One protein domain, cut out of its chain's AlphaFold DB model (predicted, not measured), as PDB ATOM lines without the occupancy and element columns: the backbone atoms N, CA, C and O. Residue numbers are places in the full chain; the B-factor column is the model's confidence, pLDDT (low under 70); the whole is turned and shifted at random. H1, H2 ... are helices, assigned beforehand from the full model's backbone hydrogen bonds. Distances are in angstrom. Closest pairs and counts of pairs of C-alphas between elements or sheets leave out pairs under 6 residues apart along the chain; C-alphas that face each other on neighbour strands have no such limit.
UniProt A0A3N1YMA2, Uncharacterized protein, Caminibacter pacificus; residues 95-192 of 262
ATOM      1  N   ASN A  95      13.642 -30.605  27.403       91.56
ATOM      2  CA  ASN A  95      13.139 -29.436  26.680       91.56
ATOM      3  C   ASN A  95      11.740 -29.632  26.096       91.56
ATOM      4  O   ASN A  95      11.101 -28.653  25.723       91.56
ATOM      5  N   ASP A  96      11.266 -30.874  25.974       90.62
ATOM      6  CA  ASP A  96       9.879 -31.117  25.585       90.62
ATOM      7  C   ASP A  96       8.911 -30.880  26.751       90.62
ATOM      8  O   ASP A  96       7.705 -30.861  26.514       90.62
ATOM      9  N   TYR A  97       9.408 -30.643  27.977       93.12
ATOM     10  CA  TYR A  97       8.562 -30.278  29.114       93.12
ATOM     11  C   TYR A  97       7.752 -29.013  28.825       93.12
ATOM     12  O   TYR A  97       6.568 -28.959  29.150       93.12
ATOM     13  N   TYR A  98       8.358 -28.044  28.134       92.56
ATOM     14  CA  TYR A  98       7.686 -26.836  27.681       92.56
ATOM     15  C   TYR A  98       7.926 -26.590  26.192       92.56
ATOM     16  O   TYR A  98       9.021 -26.240  25.751       92.56
ATOM     17  N   LYS A  99       6.872 -26.757  25.388       89.12
ATOM     18  CA  LYS A  99       6.947 -26.628  23.928       89.12
ATOM     19  C   LYS A  99       5.685 -26.002  23.376       89.12
ATOM     20  O   LYS A  99       4.579 -26.366  23.759       89.12
ATOM     21  N   ASN A 100       5.839 -25.066  22.440       87.06
ATOM     22  CA  ASN A 100       4.716 -24.343  21.831       87.06
ATOM     23  C   ASN A 100       3.772 -23.720  22.881       87.06
ATOM     24  O   ASN A 100       2.552 -23.776  22.724       87.06
ATOM     25  N   LYS A 101       4.345 -23.159  23.958       86.88
ATOM     26  CA  LYS A 101       3.623 -22.572  25.102       86.88
ATOM     27  C   LYS A 101       2.691 -23.544  25.838       86.88
ATOM     28  O   LYS A 101       1.682 -23.135  26.405       86.88
ATOM     29  N   LYS A 102       2.990 -24.843  25.792       91.56
ATOM     30  CA  LYS A 102       2.232 -25.886  26.485       91.56
ATOM     31  C   LYS A 102       3.176 -26.749  27.306       91.56
ATOM     32  O   LYS A 102       4.246 -27.124  26.826       91.56
ATOM     33  N   ILE A 103       2.733 -27.068  28.517       92.50
ATOM     34  CA  ILE A 103       3.398 -28.015  29.407       92.50
ATOM     35  C   ILE A 103       3.034 -29.436  28.971       92.50
ATOM     36  O   ILE A 103       1.860 -29.743  28.728       92.50
ATOM     37  N   ASP A 104       4.032 -30.309  28.864       89.31
ATOM     38  CA  ASP A 104       3.802 -31.729  28.628       89.31
ATOM     39  C   ASP A 104       3.411 -32.439  29.932       89.31
ATOM     40  O   ASP A 104       4.223 -32.609  30.841       89.31
ATOM     41  N   LYS A 105       2.151 -32.884  30.007       86.56
ATOM     42  CA  LYS A 105       1.581 -33.528  31.202       86.56
ATOM     43  C   LYS A 105       2.278 -34.834  31.597       86.56
ATOM     44  O   LYS A 105       2.211 -35.208  32.763       86.56
ATOM     45  N   ASN A 106       2.899 -35.554  30.661       79.75
ATOM     46  CA  ASN A 106       3.588 -36.804  30.991       79.75
ATOM     47  C   ASN A 106       4.923 -36.509  31.676       79.75
ATOM     48  O   ASN A 106       5.279 -37.179  32.642       79.75
ATOM     49  N   ILE A 107       5.630 -35.476  31.211       86.94
ATOM     50  CA  ILE A 107       6.868 -35.014  31.847       86.94
ATOM     51  C   ILE A 107       6.565 -34.383  33.209       86.94
ATOM     52  O   ILE A 107       7.262 -34.679  34.172       86.94
ATOM     53  N   ASP A 108       5.490 -33.599  33.307       91.88
ATOM     54  CA  ASP A 108       5.016 -33.022  34.571       91.88
ATOM     55  C   ASP A 108       4.781 -34.102  35.644       91.88
ATOM     56  O   ASP A 108       5.371 -34.057  36.724       91.88
ATOM     57  N   LYS A 109       4.014 -35.147  35.295       84.38
ATOM     58  CA  LYS A 109       3.764 -36.307  36.168       84.38
ATOM     59  C   LYS A 109       5.029 -37.092  36.503       84.38
ATOM     60  O   LYS A 109       5.152 -37.610  37.609       84.38
ATOM     61  N   LEU A 110       5.964 -37.215  35.560       86.06
ATOM     62  CA  LEU A 110       7.249 -37.855  35.828       86.06
ATOM     63  C   LEU A 110       8.041 -37.061  36.869       86.06
ATOM     64  O   LEU A 110       8.607 -37.662  37.775       86.06
ATOM     65  N   ILE A 111       8.070 -35.730  36.768       94.06
ATOM     66  CA  ILE A 111       8.742 -34.882  37.759       94.06
ATOM     67  C   ILE A 111       8.069 -35.034  39.130       94.06
ATOM     68  O   ILE A 111       8.790 -35.198  40.111       94.06
ATOM     69  N   ASP A 112       6.733 -35.084  39.204       91.50
ATOM     70  CA  ASP A 112       6.014 -35.372  40.461       91.50
ATOM     71  C   ASP A 112       6.395 -36.724  41.058       91.50
ATOM     72  O   ASP A 112       6.704 -36.827  42.244       91.50
ATOM     73  N   PHE A 113       6.414 -37.768  40.229       88.31
ATOM     74  CA  PHE A 113       6.815 -39.100  40.660       88.31
ATOM     75  C   PHE A 113       8.253 -39.112  41.192       88.31
ATOM     76  O   PHE A 113       8.519 -39.694  42.243       88.31
ATOM     77  N   LEU A 114       9.186 -38.452  40.498       91.19
ATOM     78  CA  LEU A 114      10.574 -38.345  40.945       91.19
ATOM     79  C   LEU A 114      10.684 -37.541  42.241       91.19
ATOM     80  O   LEU A 114      11.449 -37.919  43.124       91.19
ATOM     81  N   ALA A 115       9.908 -36.471  42.380       95.50
ATOM     82  CA  ALA A 115       9.879 -35.695  43.604       95.50
ATOM     83  C   ALA A 115       9.378 -36.511  44.793       95.50
ATOM     84  O   ALA A 115      10.029 -36.516  45.834       95.50
ATOM     85  N   LEU A 116       8.296 -37.269  44.613       92.38
ATOM     86  CA  LEU A 116       7.768 -38.164  45.637       92.38
ATOM     87  C   LEU A 116       8.775 -39.268  45.992       92.38
ATOM     88  O   LEU A 116       9.092 -39.477  47.159       92.38
ATOM     89  N   LYS A 117       9.318 -39.956  44.981       91.94
ATOM     90  CA  LYS A 117      10.231 -41.094  45.160       91.94
ATOM     91  C   LYS A 117      11.532 -40.716  45.864       91.94
ATOM     92  O   LYS A 117      12.090 -41.528  46.599       91.94
ATOM     93  N   TYR A 118      12.045 -39.519  45.598       96.25
ATOM     94  CA  TYR A 118      13.315 -39.053  46.149       96.25
ATOM     95  C   TYR A 118      13.147 -38.047  47.288       96.25
ATOM     96  O   TYR A 118      14.163 -37.535  47.751       96.25
ATOM     97  N   ASP A 119      11.921 -37.804  47.761       96.88
ATOM     98  CA  ASP A 119      11.624 -36.870  48.854       96.88
ATOM     99  C   ASP A 119      12.178 -35.457  48.574       96.88
ATOM    100  O   ASP A 119      12.959 -34.888  49.341       96.88
ATOM    101  N   ILE A 120      11.843 -34.918  47.397       97.88
ATOM    102  CA  ILE A 120      12.160 -33.535  47.016       97.88
ATOM    103  C   ILE A 120      11.195 -32.608  47.755       97.88
ATOM    104  O   ILE A 120       9.980 -32.757  47.645       97.88
ATOM    105  N   LYS A 121      11.743 -31.638  48.490       97.06
ATOM    106  CA  LYS A 121      10.978 -30.797  49.423       97.06
ATOM    107  C   LYS A 121       9.955 -29.892  48.747       97.06
ATOM    108  O   LYS A 121       8.853 -29.745  49.261       97.06
ATOM    109  N   ASP A 122      10.340 -29.258  47.642       97.62
ATOM    110  CA  ASP A 122       9.511 -28.288  46.929       97.62
ATOM    111  C   ASP A 122       9.421 -28.645  45.434       97.62
ATOM    112  O   ASP A 122      10.127 -28.082  44.589       97.62
ATOM    113  N   PRO A 123       8.581 -29.635  45.080       96.50
ATOM    114  CA  PRO A 123       8.397 -30.041  43.691       96.50
ATOM    115  C   PRO A 123       7.832 -28.931  42.809       96.50
ATOM    116  O   PRO A 123       8.147 -28.892  41.621       96.50
ATOM    117  N   ILE A 124       7.009 -28.040  43.370       97.50
ATOM    118  CA  ILE A 124       6.381 -26.948  42.622       97.50
ATOM    119  C   ILE A 124       7.464 -25.965  42.186       97.50
ATOM    120  O   ILE A 124       7.614 -25.712  40.992       97.50
ATOM    121  N   TYR A 125       8.300 -25.519  43.126       98.00
ATOM    122  CA  TYR A 125       9.414 -24.634  42.814       98.00
ATOM    123  C   TYR A 125      10.419 -25.272  41.845       98.00
ATOM    124  O   TYR A 125      10.898 -24.612  40.926       98.00
ATOM    125  N   LEU A 126      10.716 -26.573  41.986       98.06
ATOM    126  CA  LEU A 126      11.576 -27.279  41.029       98.06
ATOM    127  C   LEU A 126      10.991 -27.260  39.610       98.06
ATOM    128  O   LEU A 126      11.728 -27.043  38.649       98.06
ATOM    129  N   LYS A 127       9.685 -27.507  39.464       97.69
ATOM    130  CA  LYS A 127       9.008 -27.478  38.163       97.69
ATOM    131  C   LYS A 127       9.061 -26.092  37.542       97.69
ATOM    132  O   LYS A 127       9.437 -25.995  36.377       97.69
ATOM    133  N   ASP A 128       8.736 -25.059  38.310       97.31
ATOM    134  CA  ASP A 128       8.774 -23.672  37.846       97.31
ATOM    135  C   ASP A 128      10.185 -23.280  37.413       97.31
ATOM    136  O   ASP A 128      10.365 -22.773  36.312       97.31
ATOM    137  N   LEU A 129      11.204 -23.651  38.191       96.56
ATOM    138  CA  LEU A 129      12.607 -23.424  37.848       96.56
ATOM    139  C   LEU A 129      13.002 -24.075  36.510       96.56
ATOM    140  O   LEU A 129      13.740 -23.490  35.718       96.56
ATOM    141  N   ILE A 130      12.524 -25.295  36.238       96.50
ATOM    142  CA  ILE A 130      12.763 -25.974  34.955       96.50
ATOM    143  C   ILE A 130      12.007 -25.268  33.821       96.50
ATOM    144  O   ILE A 130      12.569 -25.112  32.736       96.50
ATOM    145  N   LEU A 131      10.761 -24.847  34.045       95.88
ATOM    146  CA  LEU A 131       9.947 -24.161  33.039       95.88
ATOM    147  C   LEU A 131      10.528 -22.791  32.667       95.88
ATOM    148  O   LEU A 131      10.710 -22.540  31.476       95.88
ATOM    149  N   ASP A 132      10.871 -21.966  33.659       94.94
ATOM    150  CA  ASP A 132      11.478 -20.635  33.486       94.94
ATOM    151  C   ASP A 132      12.854 -20.756  32.823       94.94
ATOM    152  O   ASP A 132      13.205 -19.997  31.928       94.94
ATOM    153  N   THR A 133      13.611 -21.808  33.156       93.88
ATOM    154  CA  THR A 133      14.861 -22.083  32.441       93.88
ATOM    155  C   THR A 133      14.617 -22.391  30.962       93.88
ATOM    156  O   THR A 133      15.382 -21.917  30.130       93.88
ATOM    157  N   ILE A 134      13.614 -23.213  30.616       93.31
ATOM    158  CA  ILE A 134      13.372 -23.671  29.231       93.31
ATOM    159  C   ILE A 134      12.762 -22.575  28.361       93.31
ATOM    160  O   ILE A 134      13.045 -22.513  27.152       93.31
ATOM    161  N   ASP A 135      11.873 -21.768  28.930       90.81
ATOM    162  CA  ASP A 135      11.315 -20.648  28.207       90.81
ATOM    163  C   ASP A 135      12.358 -19.533  28.008       90.81
ATOM    164  O   ASP A 135      13.533 -19.648  28.356       90.81
ATOM    165  N   LYS A 136      11.984 -18.528  27.222       84.44
ATOM    166  CA  LYS A 136      12.897 -17.446  26.830       84.44
ATOM    167  C   LYS A 136      12.462 -16.105  27.388       84.44
ATOM    168  O   LYS A 136      13.057 -15.093  27.010       84.44
ATOM    169  N   ASP A 137      11.363 -16.083  28.130       86.06
ATOM    170  CA  ASP A 137      10.913 -14.833  28.700       86.06
ATOM    171  C   ASP A 137      11.687 -14.569  29.998       86.06
ATOM    172  O   ASP A 137      12.776 -15.110  30.197       86.06
ATOM    173  N   LYS A 138      11.252 -13.566  30.748       83.81
ATOM    174  CA  LYS A 138      11.880 -13.174  32.016       83.81
ATOM    175  C   LYS A 138      10.844 -13.160  33.136       83.81
ATOM    176  O   LYS A 138      10.995 -12.415  34.105       83.81
ATOM    177  N   ILE A 139       9.707 -13.817  32.905       86.75
ATOM    178  CA  ILE A 139       8.555 -13.767  33.787       86.75
ATOM    179  C   ILE A 139       8.657 -14.967  34.713       86.75
ATOM    180  O   ILE A 139       8.431 -16.103  34.314       86.75
ATOM    181  N   GLU A 140       8.932 -14.671  35.976       91.25
ATOM    182  CA  GLU A 140       8.963 -15.663  37.042       91.25
ATOM    183  C   GLU A 140       7.586 -16.305  37.244       91.25
ATOM    184  O   GLU A 140       6.585 -15.606  37.447       91.25
ATOM    185  N   ARG A 141       7.533 -17.642  37.226       93.00
ATOM    186  CA  ARG A 141       6.342 -18.399  37.656       93.00
ATOM    187  C   ARG A 141       6.212 -18.450  39.175       93.00
ATOM    188  O   ARG A 141       5.102 -18.361  39.695       93.00
ATOM    189  N   SER A 142       7.346 -18.539  39.861       92.75
ATOM    190  CA  SER A 142       7.477 -18.513  41.314       92.75
ATOM    191  C   SER A 142       8.601 -17.564  41.722       92.75
ATOM    192  O   SER A 142       9.504 -17.275  40.945       92.75
ATOM    193  N   ALA A 143       8.577 -17.071  42.960       91.12
ATOM    194  CA  ALA A 143       9.640 -16.188  43.434       91.12
ATOM    195  C   ALA A 143      11.013 -16.865  43.281       91.12
ATOM    196  O   ALA A 143      11.209 -17.971  43.789       91.12
ATOM    197  N   TYR A 144      11.948 -16.186  42.611       93.06
ATOM    198  CA  TYR A 144      13.311 -16.659  42.347       93.06
ATOM    199  C   TYR A 144      13.425 -17.845  41.372       93.06
ATOM    200  O   TYR A 144      14.509 -18.417  41.253       93.06
ATOM    201  N   SER A 145      12.366 -18.232  40.648       94.25
ATOM    202  CA  SER A 145      12.469 -19.319  39.657       94.25
ATOM    203  C   SER A 145      13.164 -18.900  38.352       94.25
ATOM    204  O   SER A 145      13.577 -19.759  37.575       94.25
ATOM    205  N   GLU A 146      13.404 -17.607  38.147       93.81
ATOM    206  CA  GLU A 146      14.113 -17.076  36.983       93.81
ATOM    207  C   GLU A 146      15.606 -16.874  37.283       93.81
ATOM    208  O   GLU A 146      16.052 -15.822  37.750       93.81
ATOM    209  N   ILE A 147      16.416 -17.903  37.022       92.00
ATOM    210  CA  ILE A 147      17.837 -17.929  37.419       92.00
ATOM    211  C   ILE A 147      18.618 -16.760  36.807       92.00
ATOM    212  O   ILE A 147      19.526 -16.235  37.455       92.00
ATOM    213  N   ILE A 148      18.286 -16.333  35.581       91.38
ATOM    214  CA  ILE A 148      19.004 -15.245  34.900       91.38
ATOM    215  C   ILE A 148      18.885 -13.901  35.636       91.38
ATOM    216  O   ILE A 148      19.789 -13.070  35.518       91.38
ATOM    217  N   ASN A 149      17.819 -13.696  36.420       89.31
ATOM    218  CA  ASN A 149      17.626 -12.478  37.213       89.31
ATOM    219  C   ASN A 149      18.637 -12.389  38.369       89.31
ATOM    220  O   ASN A 149      19.097 -11.301  38.708       89.31
ATOM    221  N   GLU A 150      19.044 -13.535  38.918       89.38
ATOM    222  CA  GLU A 150      20.005 -13.640  40.024       89.38
ATOM    223  C   GLU A 150      21.438 -13.924  39.545       89.38
ATOM    224  O   GLU A 150      22.422 -13.589  40.209       89.38
ATOM    225  N   ASN A 151      21.579 -14.567  38.386       87.69
ATOM    226  CA  ASN A 151      22.854 -14.920  37.778       87.69
ATOM    227  C   ASN A 151      22.857 -14.561  36.283       87.69
ATOM    228  O   ASN A 151      22.496 -15.397  35.452       87.69
ATOM    229  N   PRO A 152      23.373 -13.375  35.912       86.69
ATOM    230  CA  PRO A 152      23.436 -12.923  34.519       86.69
ATOM    231  C   PRO A 152      24.260 -13.821  33.580       86.69
ATOM    232  O   PRO A 152      24.178 -13.672  32.363       86.69
ATOM    233  N   PHE A 153      25.084 -14.728  34.121       86.44
ATOM    234  CA  PHE A 153      25.862 -15.688  33.332       86.44
ATOM    235  C   PHE A 153      25.090 -16.974  33.013       86.44
ATOM    236  O   PHE A 153      25.555 -17.774  32.199       86.44
ATOM    237  N   PHE A 154      23.936 -17.193  33.646       88.62
ATOM    238  CA  PHE A 154      23.070 -18.319  33.332       88.62
ATOM    239  C   PHE A 154      22.309 -18.049  32.029       88.62
ATOM    240  O   PHE A 154      21.788 -16.958  31.809       88.62
ATOM    241  N   GLN A 155      22.271 -19.039  31.138       85.31
ATOM    242  CA  GLN A 155      21.606 -18.916  29.843       85.31
ATOM    243  C   GLN A 155      20.237 -19.592  29.885       85.31
ATOM    244  O   GLN A 155      20.164 -20.822  29.959       85.31
ATOM    245  N   ASN A 156      19.180 -18.788  29.769       85.38
ATOM    246  CA  ASN A 156      17.820 -19.280  29.556       85.38
ATOM    247  C   ASN A 156      17.608 -19.817  28.141       85.38
ATOM    248  O   ASN A 156      18.347 -19.528  27.189       85.38
ATOM    249  N   GLY A 157      16.529 -20.571  28.004       87.62
ATOM    250  CA  GLY A 157      16.153 -21.318  26.830       87.62
ATOM    251  C   GLY A 157      16.431 -22.808  27.004       87.62
ATOM    252  O   GLY A 157      16.561 -23.357  28.091       87.62
ATOM    253  N   LYS A 158      16.544 -23.504  25.876       88.94
ATOM    254  CA  LYS A 158      16.736 -24.954  25.888       88.94
ATOM    255  C   LYS A 158      17.954 -25.358  26.734       88.94
ATOM    256  O   LYS A 158      19.047 -24.822  26.575       88.94
ATOM    257  N   ILE A 159      17.760 -26.366  27.571       90.25
ATOM    258  CA  ILE A 159      18.782 -27.031  28.366       90.25
ATOM    259  C   ILE A 159      19.522 -28.006  27.451       90.25
ATOM    260  O   ILE A 159      18.997 -29.070  27.120       90.25
ATOM    261  N   TYR A 160      20.727 -27.631  27.018       84.00
ATOM    262  CA  TYR A 160      21.497 -28.378  26.012       84.00
ATOM    263  C   TYR A 160      22.462 -29.404  26.604       84.00
ATOM    264  O   TYR A 160      22.971 -30.277  25.899       84.00
ATOM    265  N   THR A 161      22.790 -29.276  27.891       84.69
ATOM    266  CA  THR A 161      23.793 -30.126  28.532       84.69
ATOM    267  C   THR A 161      23.368 -30.537  29.931       84.69
ATOM    268  O   THR A 161      22.727 -29.778  30.659       84.69
ATOM    269  N   LYS A 162      23.832 -31.714  30.369       87.94
ATOM    270  CA  LYS A 162      23.714 -32.110  31.777       87.94
ATOM    271  C   LYS A 162      24.372 -31.094  32.712       87.94
ATOM    272  O   LYS A 162      23.922 -30.951  33.845       87.94
ATOM    273  N   LYS A 163      25.443 -30.424  32.277       89.62
ATOM    274  CA  LYS A 163      26.131 -29.429  33.104       89.62
ATOM    275  C   LYS A 163      25.191 -28.267  33.430       89.62
ATOM    276  O   LYS A 163      24.994 -27.990  34.605       89.62
ATOM    277  N   GLN A 164      24.539 -27.701  32.416       90.62
ATOM    278  CA  GLN A 164      23.531 -26.651  32.581       90.62
ATOM    279  C   GLN A 164      22.375 -27.117  33.480       90.62
ATOM    280  O   GLN A 164      21.988 -26.416  34.408       90.62
ATOM    281  N   PHE A 165      21.884 -28.347  33.286       94.69
ATOM    282  CA  PHE A 165      20.866 -28.903  34.181       94.69
ATOM    283  C   PHE A 165      21.373 -29.049  35.623       94.69
ATOM    284  O   PHE A 165      20.670 -28.736  36.570       94.69
ATOM    285  N   SER A 166      22.622 -29.472  35.819       94.81
ATOM    286  CA  SER A 166      23.233 -29.560  37.153       94.81
ATOM    287  C   SER A 166      23.354 -28.190  37.823       94.81
ATOM    288  O   SER A 166      23.198 -28.102  39.036       94.81
ATOM    289  N   GLU A 167      23.621 -27.129  37.059       94.69
ATOM    290  CA  GLU A 167      23.643 -25.748  37.558       94.69
ATOM    291  C   GLU A 167      22.258 -25.306  38.040       94.69
ATOM    292  O   GLU A 167      22.154 -24.772  39.144       94.69
ATOM    293  N   LEU A 168      21.198 -25.641  37.297       96.19
ATOM    294  CA  LEU A 168      19.811 -25.457  37.731       96.19
ATOM    295  C   LEU A 168      19.532 -26.190  39.051       96.19
ATOM    296  O   LEU A 168      19.043 -25.595  40.007       96.19
ATOM    297  N   LEU A 169      19.903 -27.469  39.158       97.38
ATOM    298  CA  LEU A 169      19.686 -28.244  40.389       97.38
ATOM    299  C   LEU A 169      20.507 -27.711  41.573       97.38
ATOM    300  O   LEU A 169      20.063 -27.774  42.720       97.38
ATOM    301  N   ASN A 170      21.710 -27.185  41.317       96.69
ATOM    302  CA  ASN A 170      22.517 -26.507  42.330       96.69
ATOM    303  C   ASN A 170      21.820 -25.238  42.825       96.69
ATOM    304  O   ASN A 170      21.831 -24.970  44.025       96.69
ATOM    305  N   TYR A 171      21.221 -24.477  41.910       96.81
ATOM    306  CA  TYR A 171      20.454 -23.288  42.242       96.81
ATOM    307  C   TYR A 171      19.222 -23.645  43.085       96.81
ATOM    308  O   TYR A 171      19.065 -23.102  44.177       96.81
ATOM    309  N   TYR A 172      18.432 -24.644  42.672       97.69
ATOM    310  CA  TYR A 172      17.320 -25.176  43.473       97.69
ATOM    311  C   TYR A 172      17.766 -25.561  44.890       97.69
ATOM    312  O   TYR A 172      17.171 -25.124  45.875       97.69
ATOM    313  N   GLN A 173      18.846 -26.343  45.006       97.69
ATOM    314  CA  GLN A 173      19.387 -26.771  46.298       97.69
ATOM    315  C   GLN A 173      19.807 -25.578  47.164       97.69
ATOM    316  O   GLN A 173      19.664 -25.635  48.384       97.69
ATOM    317  N   LYS A 174      20.358 -24.517  46.564       96.69
ATOM    318  CA  LYS A 174      20.760 -23.312  47.296       96.69
ATOM    319  C   LYS A 174      19.547 -22.608  47.908       96.69
ATOM    320  O   LYS A 174      19.634 -22.202  49.061       96.69
ATOM    321  N   GLN A 175      18.445 -22.503  47.165       96.56
ATOM    322  CA  GLN A 175      17.245 -21.790  47.616       96.56
ATOM    323  C   GLN A 175      16.415 -22.595  48.626       96.56
ATOM    324  O   GLN A 175      15.928 -22.049  49.608       96.56
ATOM    325  N   THR A 176      16.303 -23.911  48.436       96.94
ATOM    326  CA  THR A 176      15.447 -24.781  49.271       96.94
ATOM    327  C   THR A 176      16.200 -25.522  50.379       96.94
ATOM    328  O   THR A 176      15.596 -26.182  51.230       96.94
ATOM    329  N   LEU A 177      17.538 -25.476  50.355       97.56
ATOM    330  CA  LEU A 177      18.430 -26.311  51.172       97.56
ATOM    331  C   LEU A 177      18.178 -27.823  50.998       97.56
ATOM    332  O   LEU A 177      18.563 -28.636  51.847       97.56
ATOM    333  N   ASP A 178      17.534 -28.220  49.900       97.50
ATOM    334  CA  ASP A 178      17.187 -29.602  49.609       97.50
ATOM    335  C   ASP A 178      18.328 -30.321  48.875       97.50
ATOM    336  O   ASP A 178      18.624 -30.086  47.702       97.50
ATOM    337  N   LYS A 179      18.993 -31.238  49.584       97.00
ATOM    338  CA  LYS A 179      20.071 -32.060  49.020       97.00
ATOM    339  C   LYS A 179      19.546 -33.280  48.258       97.00
ATOM    340  O   LYS A 179      20.317 -33.885  47.508       97.00
ATOM    341  N   ASN A 180      18.282 -33.660  48.445       97.56
ATOM    342  CA  ASN A 180      17.713 -34.870  47.862       97.56
ATOM    343  C   ASN A 180      17.566 -34.767  46.343       97.56
ATOM    344  O   ASN A 180      17.769 -35.762  45.649       97.56
ATOM    345  N   VAL A 181      17.378 -33.555  45.811       97.19
ATOM    346  CA  VAL A 181      17.328 -33.290  44.363       97.19
ATOM    347  C   VAL A 181      18.532 -33.867  43.594       97.19
ATOM    348  O   VAL A 181      18.418 -34.262  42.435       97.19
ATOM    349  N   LYS A 182      19.710 -33.957  44.232       96.56
ATOM    350  CA  LYS A 182      20.941 -34.493  43.622       96.56
ATOM    351  C   LYS A 182      21.028 -36.017  43.644       96.56
ATOM    352  O   LYS A 182      21.854 -36.579  42.930       96.56
ATOM    353  N   LYS A 183      20.207 -36.678  44.464       96.38
ATOM    354  CA  LYS A 183      20.141 -38.145  44.553       96.38
ATOM    355  C   LYS A 183      19.371 -38.750  43.381       96.38
ATOM    356  O   LYS A 183      19.575 -39.920  43.066       96.38
ATOM    357  N   VAL A 184      18.510 -37.968  42.726       94.00
ATOM    358  CA  VAL A 184      17.766 -38.414  41.547       94.00
ATOM    359  C   VAL A 184      18.753 -38.721  40.411       94.00
ATOM    360  O   VAL A 184      19.555 -37.857  40.034       94.00
ATOM    361  N   PRO A 185      18.709 -39.919  39.803       91.00
ATOM    362  CA  PRO A 185      19.558 -40.264  38.674       91.00
ATOM    363  C   PRO A 185      18.999 -39.633  37.393       91.00
ATOM    364  O   PRO A 185      18.547 -40.331  36.496       91.00
ATOM    365  N   TRP A 186      19.036 -38.301  37.283       91.81
ATOM    366  CA  TRP A 186      18.393 -37.542  36.200       91.81
ATOM    367  C   TRP A 186      18.761 -38.018  34.789       91.81
ATOM    368  O   TRP A 186      17.907 -38.015  33.915       91.81
ATOM    369  N   LYS A 187      19.993 -38.506  34.573       85.25
ATOM    370  CA  LYS A 187      20.420 -39.097  33.287       85.25
ATOM    371  C   LYS A 187      19.605 -40.333  32.874       85.25
ATOM    372  O   LYS A 187      19.547 -40.625  31.691       85.25
ATOM    373  N   LYS A 188      19.017 -41.065  33.830       81.44
ATOM    374  CA  LYS A 188      18.166 -42.235  33.562       81.44
ATOM    375  C   LYS A 188      16.811 -41.830  32.973       81.44
ATOM    376  O   LYS A 188      16.199 -42.625  32.275       81.44
ATOM    377  N   TYR A 189      16.354 -40.608  33.251       83.38
ATOM    378  CA  TYR A 189      15.019 -40.137  32.879       83.38
ATOM    379  C   TYR A 189      15.052 -39.077  31.782       83.38
ATOM    380  O   TYR A 189      14.172 -39.066  30.925       83.38
ATOM    381  N   PHE A 190      16.074 -38.217  31.778       87.75
ATOM    382  CA  PHE A 190      16.178 -37.094  30.860       87.75
ATOM    383  C   PHE A 190      17.436 -37.123  29.998       87.75
ATOM    384  O   PHE A 190      18.547 -37.345  30.486       87.75
ATOM    385  N   ASN A 191      17.255 -36.791  28.720       86.12
ATOM    386  CA  ASN A 191      18.323 -36.336  27.842       86.12
ATOM    387  C   ASN A 191      18.261 -34.814  27.656       86.12
ATOM    388  O   ASN A 191      17.210 -34.185  27.777       86.12
ATOM    389  N   PHE A 192      19.418 -34.233  27.345       82.62
ATOM    390  CA  PHE A 192      19.604 -32.784  27.198       82.62
ATOM    391  C   PHE A 192      19.933 -32.384  25.754       82.62
ATOM    392  O   PHE A 192      20.161 -31.221  25.455       82.62
TER     393      PHE A 192
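Overview. This is residues 95 to 192 of the 262 residues of an uncharacterized protein of Caminibacter pacificus (UniProt A0A3N1YMA2). H2 forms the middle of a small helical body: H1 meets its first residues at a corner, H4 packs on it, and short H3 sits near its far end. Short H5 is near H1. The 98 printed residues hold five named helices, H1 to H5, and no named strand: all helix, compact, radius of gyration 12.3 A, spans 31 by 29 by 23 A.

Along the chain. H1, residues 105 to 118, begins at C-alpha (1.581, -33.528, 31.202) and measures 19.8 A. H2 is residues 123 to 134, 16.6 A; H3, 147 to 150; H4, 162 to 176, 20.7 A. H5, 186 to 189, ends at C-alpha (15.019, -40.137, 32.879).

Arrangement. The hub H2 touches H1 with residues 123 to 127 alone, C-alphas of Ala 115 and Pro 123 closest at 5.8 A, a steep tilt of 48 degrees, opposite ways. H4 touches H2 with residues 168 to 172 alone, C-alphas of Leu 126 and Tyr 172 closest at 6.6 A, a steep tilt of 42 degrees, opposite ways. H2 and H3 only just touch, with 3 pairs of C-alphas within 8 A, those of Thr 133 and Ile 147 closest at 7.1 A. H1 and H4 are apart. Every O i to N i+4 pair is within hydrogen-bond range in H1, H2 and H4; H3 and H5 are too short for one.

Size, cuts and confidence. The C-alphas farthest apart, of Lys 117 and Pro 152, are 32.9 A apart. The links H2 to H3 and H3 to H4 are long. The printed part has no cut, and no printed residue is under 70 in pLDDT.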